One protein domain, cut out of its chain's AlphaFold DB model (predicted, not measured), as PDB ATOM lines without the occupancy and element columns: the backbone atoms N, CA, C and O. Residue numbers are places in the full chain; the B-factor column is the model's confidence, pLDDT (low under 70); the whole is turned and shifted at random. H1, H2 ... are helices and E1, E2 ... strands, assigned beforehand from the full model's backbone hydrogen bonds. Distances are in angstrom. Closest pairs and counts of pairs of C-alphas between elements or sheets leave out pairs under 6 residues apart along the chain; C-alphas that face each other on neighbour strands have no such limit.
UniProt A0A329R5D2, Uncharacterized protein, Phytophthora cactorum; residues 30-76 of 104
ATOM      1  N   SER A  30      15.147  34.025  20.739       84.81
ATOM      2  CA  SER A  30      16.162  34.174  19.682       84.81
ATOM      3  C   SER A  30      17.376  35.030  20.069       84.81
ATOM      4  O   SER A  30      18.438  34.888  19.478       84.81
ATOM      5  N   TYR A  31      17.241  35.936  21.045       88.19
ATOM      6  CA  TYR A  31      18.339  36.797  21.512       88.19
ATOM      7  C   TYR A  31      18.751  36.514  22.957       88.19
ATOM      8  O   TYR A  31      19.531  37.289  23.519       88.19
ATOM      9  N   LYS A  32      18.198  35.466  23.570       90.44
ATOM     10  CA  LYS A  32      18.373  35.131  24.979       90.44
ATOM     11  C   LYS A  32      19.517  34.134  25.134       90.44
ATOM     12  O   LYS A  32      19.504  33.068  24.536       90.44
ATOM     13  N   VAL A  33      20.485  34.475  25.977       93.06
ATOM     14  CA  VAL A  33      21.624  33.611  26.300       93.06
ATOM     15  C   VAL A  33      21.687  33.433  27.808       93.06
ATOM     16  O   VAL A  33      21.666  34.412  28.551       93.06
ATOM     17  N   HIS A  34      21.771  32.187  28.268       93.75
ATOM     18  CA  HIS A  34      22.006  31.874  29.674       93.75
ATOM     19  C   HIS A  34      23.492  31.615  29.913       93.75
ATOM     20  O   HIS A  34      24.097  30.812  29.204       93.75
ATOM     21  N   LYS A  35      24.064  32.237  30.942       93.25
ATOM     22  CA  LYS A  35      25.419  31.938  31.412       93.25
ATOM     23  C   LYS A  35      25.399  31.642  32.902       93.25
ATOM     24  O   LYS A  35      24.719  32.325  33.661       93.25
ATOM     25  N   LYS A  36      26.113  30.593  33.299       95.19
ATOM     26  CA  LYS A  36      26.385  30.312  34.706       95.19
ATOM     27  C   LYS A  36      27.561  31.186  35.120       95.19
ATOM     28  O   LYS A  36      28.611  31.106  34.493       95.19
ATOM     29  N   LEU A  37      27.351  32.023  36.122       93.38
ATOM     30  CA  LEU A  37      28.384  32.858  36.720       93.38
ATOM     31  C   LEU A  37      28.609  32.398  38.157       93.38
ATOM     32  O   LEU A  37      27.661  31.950  38.806       93.38
ATOM     33  N   ILE A  38      29.853  32.478  38.614       94.19
ATOM     34  CA  ILE A  38      30.247  32.188  39.991       94.19
ATOM     35  C   ILE A  38      30.417  33.532  40.692       94.19
ATOM     36  O   ILE A  38      31.055  34.432  40.150       94.19
ATOM     37  N   PHE A  39      29.809  33.670  41.861       93.56
ATOM     38  CA  PHE A  39      29.857  34.868  42.685       93.56
ATOM     39  C   PHE A  39      30.440  34.505  44.039       93.56
ATOM     40  O   PHE A  39      30.034  33.501  44.616       93.56
ATOM     41  N   ILE A  40      31.339  35.340  44.543       95.12
ATOM     42  CA  ILE A  40      31.819  35.261  45.920       95.12
ATOM     43  C   ILE A  40      30.782  35.980  46.786       95.12
ATOM     44  O   ILE A  40      30.476  37.149  46.528       95.12
ATOM     45  N   SER A  41      30.178  35.286  47.746       92.19
ATOM     46  CA  SER A  41      29.297  35.902  48.742       92.19
ATOM     47  C   SER A  41      30.102  36.475  49.922       92.19
ATOM     48  O   SER A  41      31.299  36.213  50.039       92.19
ATOM     49  N   PRO A  42      29.498  37.325  50.779       94.62
ATOM     50  CA  PRO A  42      30.212  37.959  51.897       94.62
ATOM     51  C   PRO A  42      30.830  36.978  52.906       94.62
ATOM     52  O   PRO A  42      31.749  37.343  53.628       94.62
ATOM     53  N   ASP A  43      30.329  35.747  52.941       95.19
ATOM     54  CA  ASP A  43      30.826  34.607  53.715       95.19
ATOM     55  C   ASP A  43      32.007  33.875  53.045       95.19
ATOM     56  O   ASP A  43      32.397  32.812  53.509       95.19
ATOM     57  N   LEU A  44      32.588  34.436  51.974       92.94
ATOM     58  CA  LEU A  44      33.663  33.845  51.160       92.94
ATOM     59  C   LEU A  44      33.274  32.574  50.384       92.94
ATOM     60  O   LEU A  44      34.119  31.985  49.708       92.94
ATOM     61  N   GLU A  45      31.996  32.202  50.381       95.38
ATOM     62  CA  GLU A  45      31.507  31.052  49.629       95.38
ATOM     63  C   GLU A  45      31.304  31.372  48.140       95.38
ATOM     64  O   GLU A  45      30.954  32.486  47.735       95.38
ATOM     65  N   LEU A  46      31.504  30.365  47.287       96.50
ATOM     66  CA  LEU A  46      31.283  30.479  45.844       96.50
ATOM     67  C   LEU A  46      29.874  30.013  45.480       96.50
ATOM     68  O   LEU A  46      29.570  28.822  45.461       96.50
ATOM     69  N   THR A  47      29.010  30.946  45.082       95.31
ATOM     70  CA  THR A  47      27.650  30.634  44.629       95.31
ATOM     71  C   THR A  47      27.530  30.711  43.111       95.31
ATOM     72  O   THR A  47      27.832  31.725  42.480       95.31
ATOM     73  N   GLN A  48      27.040  29.637  42.489       95.69
ATOM     74  CA  GLN A  48      26.789  29.616  41.051       95.69
ATOM     75  C   GLN A  48      25.352  30.042  40.743       95.69
ATOM     76  O   GLN A  48      24.393  29.446  41.232       95.69
ATOM     77  N   ARG A  49      25.174  31.045  39.877       93.50
ATOM     78  CA  ARG A  49      23.844  31.512  39.454       93.50
ATOM     79  C   ARG A  49      23.727  31.529  37.939       93.50
ATOM     80  O   ARG A  49      24.631  31.954  37.220       93.50
ATOM     81  N   LYS A  50      22.584  31.057  37.439       93.50
ATOM     82  CA  LYS A  50      22.236  31.119  36.018       93.50
ATOM     83  C   LYS A  50      21.671  32.501  35.711       93.50
ATOM     84  O   LYS A  50      20.636  32.878  36.247       93.50
ATOM     85  N   VAL A  51      22.343  33.236  34.835       92.94
ATOM     86  CA  VAL A  51      22.019  34.623  34.508       92.94
ATOM     87  C   VAL A  51      21.645  34.758  33.037       92.94
ATOM     88  O   VAL A  51      22.270  34.153  32.163       92.94
ATOM     89  N   THR A  52      20.623  35.566  32.756       94.12
ATOM     90  CA  THR A  52      20.178  35.873  31.396       94.12
ATOM     91  C   THR A  52      20.848  37.135  30.855       94.12
ATOM     92  O   THR A  52      20.752  38.215  31.440       94.12
ATOM     93  N   PHE A  53      21.439  37.018  29.669       94.50
ATOM     94  CA  PHE A  53      21.973  38.123  28.882       94.50
ATOM     95  C   PHE A  53      21.339  38.156  27.500       94.50
ATOM     96  O   PHE A  53      20.823  37.157  26.996       94.50
ATOM     97  N   CYS A  54      21.416  39.315  26.857       94.56
ATOM     98  CA  CYS A  54      21.208  39.376  25.425       94.56
ATOM     99  C   CYS A  54      22.514  39.193  24.667       94.56
ATOM    100  O   CYS A  54      23.561  39.628  25.148       94.56
ATOM    101  N   VAL A  55      22.432  38.636  23.458       93.75
ATOM    102  CA  VAL A  55      23.605  38.411  22.595       93.75
ATOM    103  C   VAL A  55      24.465  39.675  22.465       93.75
ATOM    104  O   VAL A  55      25.666  39.618  22.691       93.75
ATOM    105  N   LYS A  56      23.857  40.843  22.195       93.62
ATOM    106  CA  LYS A  56      24.595  42.111  22.028       93.62
ATOM    107  C   LYS A  56      25.404  42.499  23.271       93.62
ATOM    108  O   LYS A  56      26.565  42.866  23.146       93.62
ATOM    109  N   CYS A  57      24.795  42.442  24.456       93.88
ATOM    110  CA  CYS A  57      25.479  42.801  25.698       93.88
ATOM    111  C   CYS A  57      26.548  41.774  26.062       93.88
ATOM    112  O   CYS A  57      27.623  42.174  26.483       93.88
ATOM    113  N   LEU A  58      26.279  40.481  25.856       93.06
ATOM    114  CA  LEU A  58      27.268  39.434  26.097       93.06
ATOM    115  C   LEU A  58      28.502  39.626  25.208       93.06
ATOM    116  O   LEU A  58      29.612  39.643  25.717       93.06
ATOM    117  N   MET A  59      28.317  39.853  23.904       92.25
ATOM    118  CA  MET A  59      29.436  40.075  22.978       92.25
ATOM    119  C   MET A  59      30.268  41.304  23.337       92.25
ATOM    120  O   MET A  59      31.480  41.268  23.192       92.25
ATOM    121  N   LYS A  60      29.640  42.382  23.820       90.94
ATOM    122  CA  LYS A  60      30.372  43.559  24.305       90.94
ATOM    123  C   LYS A  60      31.134  43.269  25.600       90.94
ATOM    124  O   LYS A  60      32.290  43.640  25.701       90.94
ATOM    125  N   ALA A  61      30.499  42.597  26.560       87.88
ATOM    126  CA  ALA A  61      31.094  42.316  27.866       87.88
ATOM    127  C   ALA A  61      32.242  41.297  27.802       87.88
ATOM    128  O   ALA A  61      33.188  41.395  28.571       87.88
ATOM    129  N   THR A  62      32.175  40.322  26.892       85.50
ATOM    130  CA  THR A  62      33.239  39.318  26.705       85.50
ATOM    131  C   THR A  62      34.387  39.827  25.829       85.50
ATOM    132  O   THR A  62      35.441  39.212  25.801       85.50
ATOM    133  N   ARG A  63      34.214  40.956  25.134       82.12
ATOM    134  CA  ARG A  63      35.246  41.585  24.294       82.12
ATOM    135  C   ARG A  63      36.257  42.430  25.081       82.12
ATOM    136  O   ARG A  63      36.853  43.320  24.486       82.12
ATOM    137  N   LEU A  64      36.453  42.182  26.380       63.62
ATOM    138  CA  LEU A  64      37.637  42.722  27.057       63.62
ATOM    139  C   LEU A  64      38.857  42.350  26.213       63.62
ATOM    140  O   LEU A  64      38.993  41.190  25.819       63.62
ATOM    141  N   ASP A  65      39.651  43.358  25.859       62.53
ATOM    142  CA  ASP A  65      40.798  43.174  24.985       62.53
ATOM    143  C   ASP A  65      41.710  42.122  25.617       62.53
ATOM    144  O   ASP A  65      42.057  42.221  26.798       62.53
ATOM    145  N   THR A  66      42.059  41.086  24.854       67.38
ATOM    146  CA  THR A  66      43.009  40.065  25.300       67.38
ATOM    147  C   THR A  66      44.299  40.720  25.793       67.38
ATOM    148  O   THR A  66      44.897  40.225  26.744       67.38
ATOM    149  N   LEU A  67      44.689  41.856  25.204       69.62
ATOM    150  CA  LEU A  67      45.828  42.658  25.627       69.62
ATOM    151  C   LEU A  67      45.640  43.229  27.033       69.62
ATOM    152  O   LEU A  67      46.536  43.081  27.852       69.62
ATOM    153  N   GLU A  68      44.487  43.824  27.336       72.38
ATOM    154  CA  GLU A  68      44.194  44.415  28.649       72.38
ATOM    155  C   GLU A  68      44.097  43.335  29.737       72.38
ATOM    156  O   GLU A  68      44.580  43.500  30.856       72.38
ATOM    157  N   ALA A  69      43.505  42.184  29.406       70.38
ATOM    158  CA  ALA A  69      43.456  41.035  30.307       70.38
ATOM    159  C   ALA A  69      44.856  40.444  30.559       70.38
ATOM    160  O   ALA A  69      45.199  40.149  31.705       70.38
ATOM    161  N   ALA A  70      45.675  40.312  29.510       76.12
ATOM    162  CA  ALA A  70      47.056  39.846  29.619       76.12
ATOM    163  C   ALA A  70      47.935  40.841  30.391       76.12
ATOM    164  O   ALA A  70      48.734  40.433  31.231       76.12
ATOM    165  N   TRP A  71      47.754  42.145  30.168       80.50
ATOM    166  CA  TRP A  71      48.446  43.201  30.905       80.50
ATOM    167  C   TRP A  71      48.123  43.156  32.389       80.50
ATOM    168  O   TRP A  71      49.037  43.192  33.205       80.50
ATOM    169  N   HIS A  72      46.853  42.999  32.759       77.56
ATOM    170  CA  HIS A  72      46.482  42.845  34.161       77.56
ATOM    171  C   HIS A  72      47.168  41.643  34.825       77.56
ATOM    172  O   HIS A  72      47.624  41.771  35.956       77.56
ATOM    173  N   GLN A  73      47.310  40.508  34.133       74.62
ATOM    174  CA  GLN A  73      48.048  39.349  34.660       74.62
ATOM    175  C   GLN A  73      49.564  39.577  34.736       74.62
ATOM    176  O   GLN A  73      50.222  39.055  35.633       74.62
ATOM    177  N   PHE A  74      50.130  40.334  33.795       77.44
ATOM    178  CA  PHE A  74      51.562  40.632  33.757       77.44
ATOM    179  C   PHE A  74      51.970  41.657  34.825       77.44
ATOM    180  O   PHE A  74      52.957  41.461  35.533       77.44
ATOM    181  N   VAL A  75      51.206  42.746  34.943       79.44
ATOM    182  CA  VAL A  75      51.474  43.861  35.861       79.44
ATOM    183  C   VAL A  75      51.161  43.460  37.296       79.44
ATOM    184  O   VAL A  75      51.992  43.634  38.187       79.44
ATOM    185  N   TYR A  76      49.991  42.865  37.527       70.25
ATOM    186  CA  TYR A  76      49.671  42.252  38.806       70.25
ATOM    187  C   TYR A  76      50.122  40.801  38.732       70.25
ATOM    188  O   TYR A  76      49.316  39.928  38.425       70.25
TER     189      TYR A  76
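AT A GLANCE: This is residues 30 to 76 of the 104 residues of an uncharacterized protein of Phytophthora cactorum (UniProt A0A329R5D2). A long hairpin of two strands, E1 and E2, forms one side of an open, loose V, and a thin helical arm leads away from the hairpin's open end, first H1 and then H2. H1 begins directly where E2 ends, and its residues 55 to 59 lie near the start of the hairpin; residues 59 to 76, which include all of H2, stick out with nothing packed on them. The printed part has 47 residues, with two named strands and two named helices in the order E1, E2, H1, H2; the sheet order is E1 - E2, antiparallel, and the class is mixed, helices and strands. The whole is only just loose, close to extended, with a radius of gyration of the C-alphas of 14.1 A, and it is flat, spanning 38 by 32 by 11 A.

HOW THE PARTS SIT: E1, residues 32 to 40, and E2, residues 46 to 54, form a hairpin of antiparallel neighbour strands, with 154 degrees between their directions. The C-alphas of Lys 32 and Cys 54 face each other at 5.1 A, and those of Ile 40 and Leu 46 at 4.8 A. Across the pair, N 33 and O 53 are within hydrogen-bond range at 2.9 A, and so are N 47 and O 39 at 2.8 A. H1, residues 55 to 62, has 2 pairs of C-alphas within 8 A of E1, the closest being those of Val 33 and Val 55 at 6.4 A. H2, residues 66 to 75, is apart from E1, from E2 and from H1. In H1 and H2 every O i to N i+4 pair is within hydrogen-bond range.

IN THESE COORDINATES: E1 measures 24.9 A from first to last C-alpha, starting at C-alpha 32 at (18.373, 35.131, 24.979). E2 measures 24.4 A and ends at C-alpha 54 at (21.208, 39.376, 25.425). H1 measures 10.5 A. H2, the longest helix with 10 residues, measures 14.1 A and ends at C-alpha 75 at (51.474, 43.861, 35.861).

THE WHOLE: The two C-alphas farthest apart are those of Ser 30 and Val 75, 40.0 A. The printed part has no cut. The links from E1 to E2, from E2 to H1 and from H1 to H2 are tight, with 5, 0 and 3 residues between the elements. The mean pLDDT of the printed part is 87.0; residues 64 to 67, of which 66 and 67 belong to H2, are under 70, and the mean over H2 is 75.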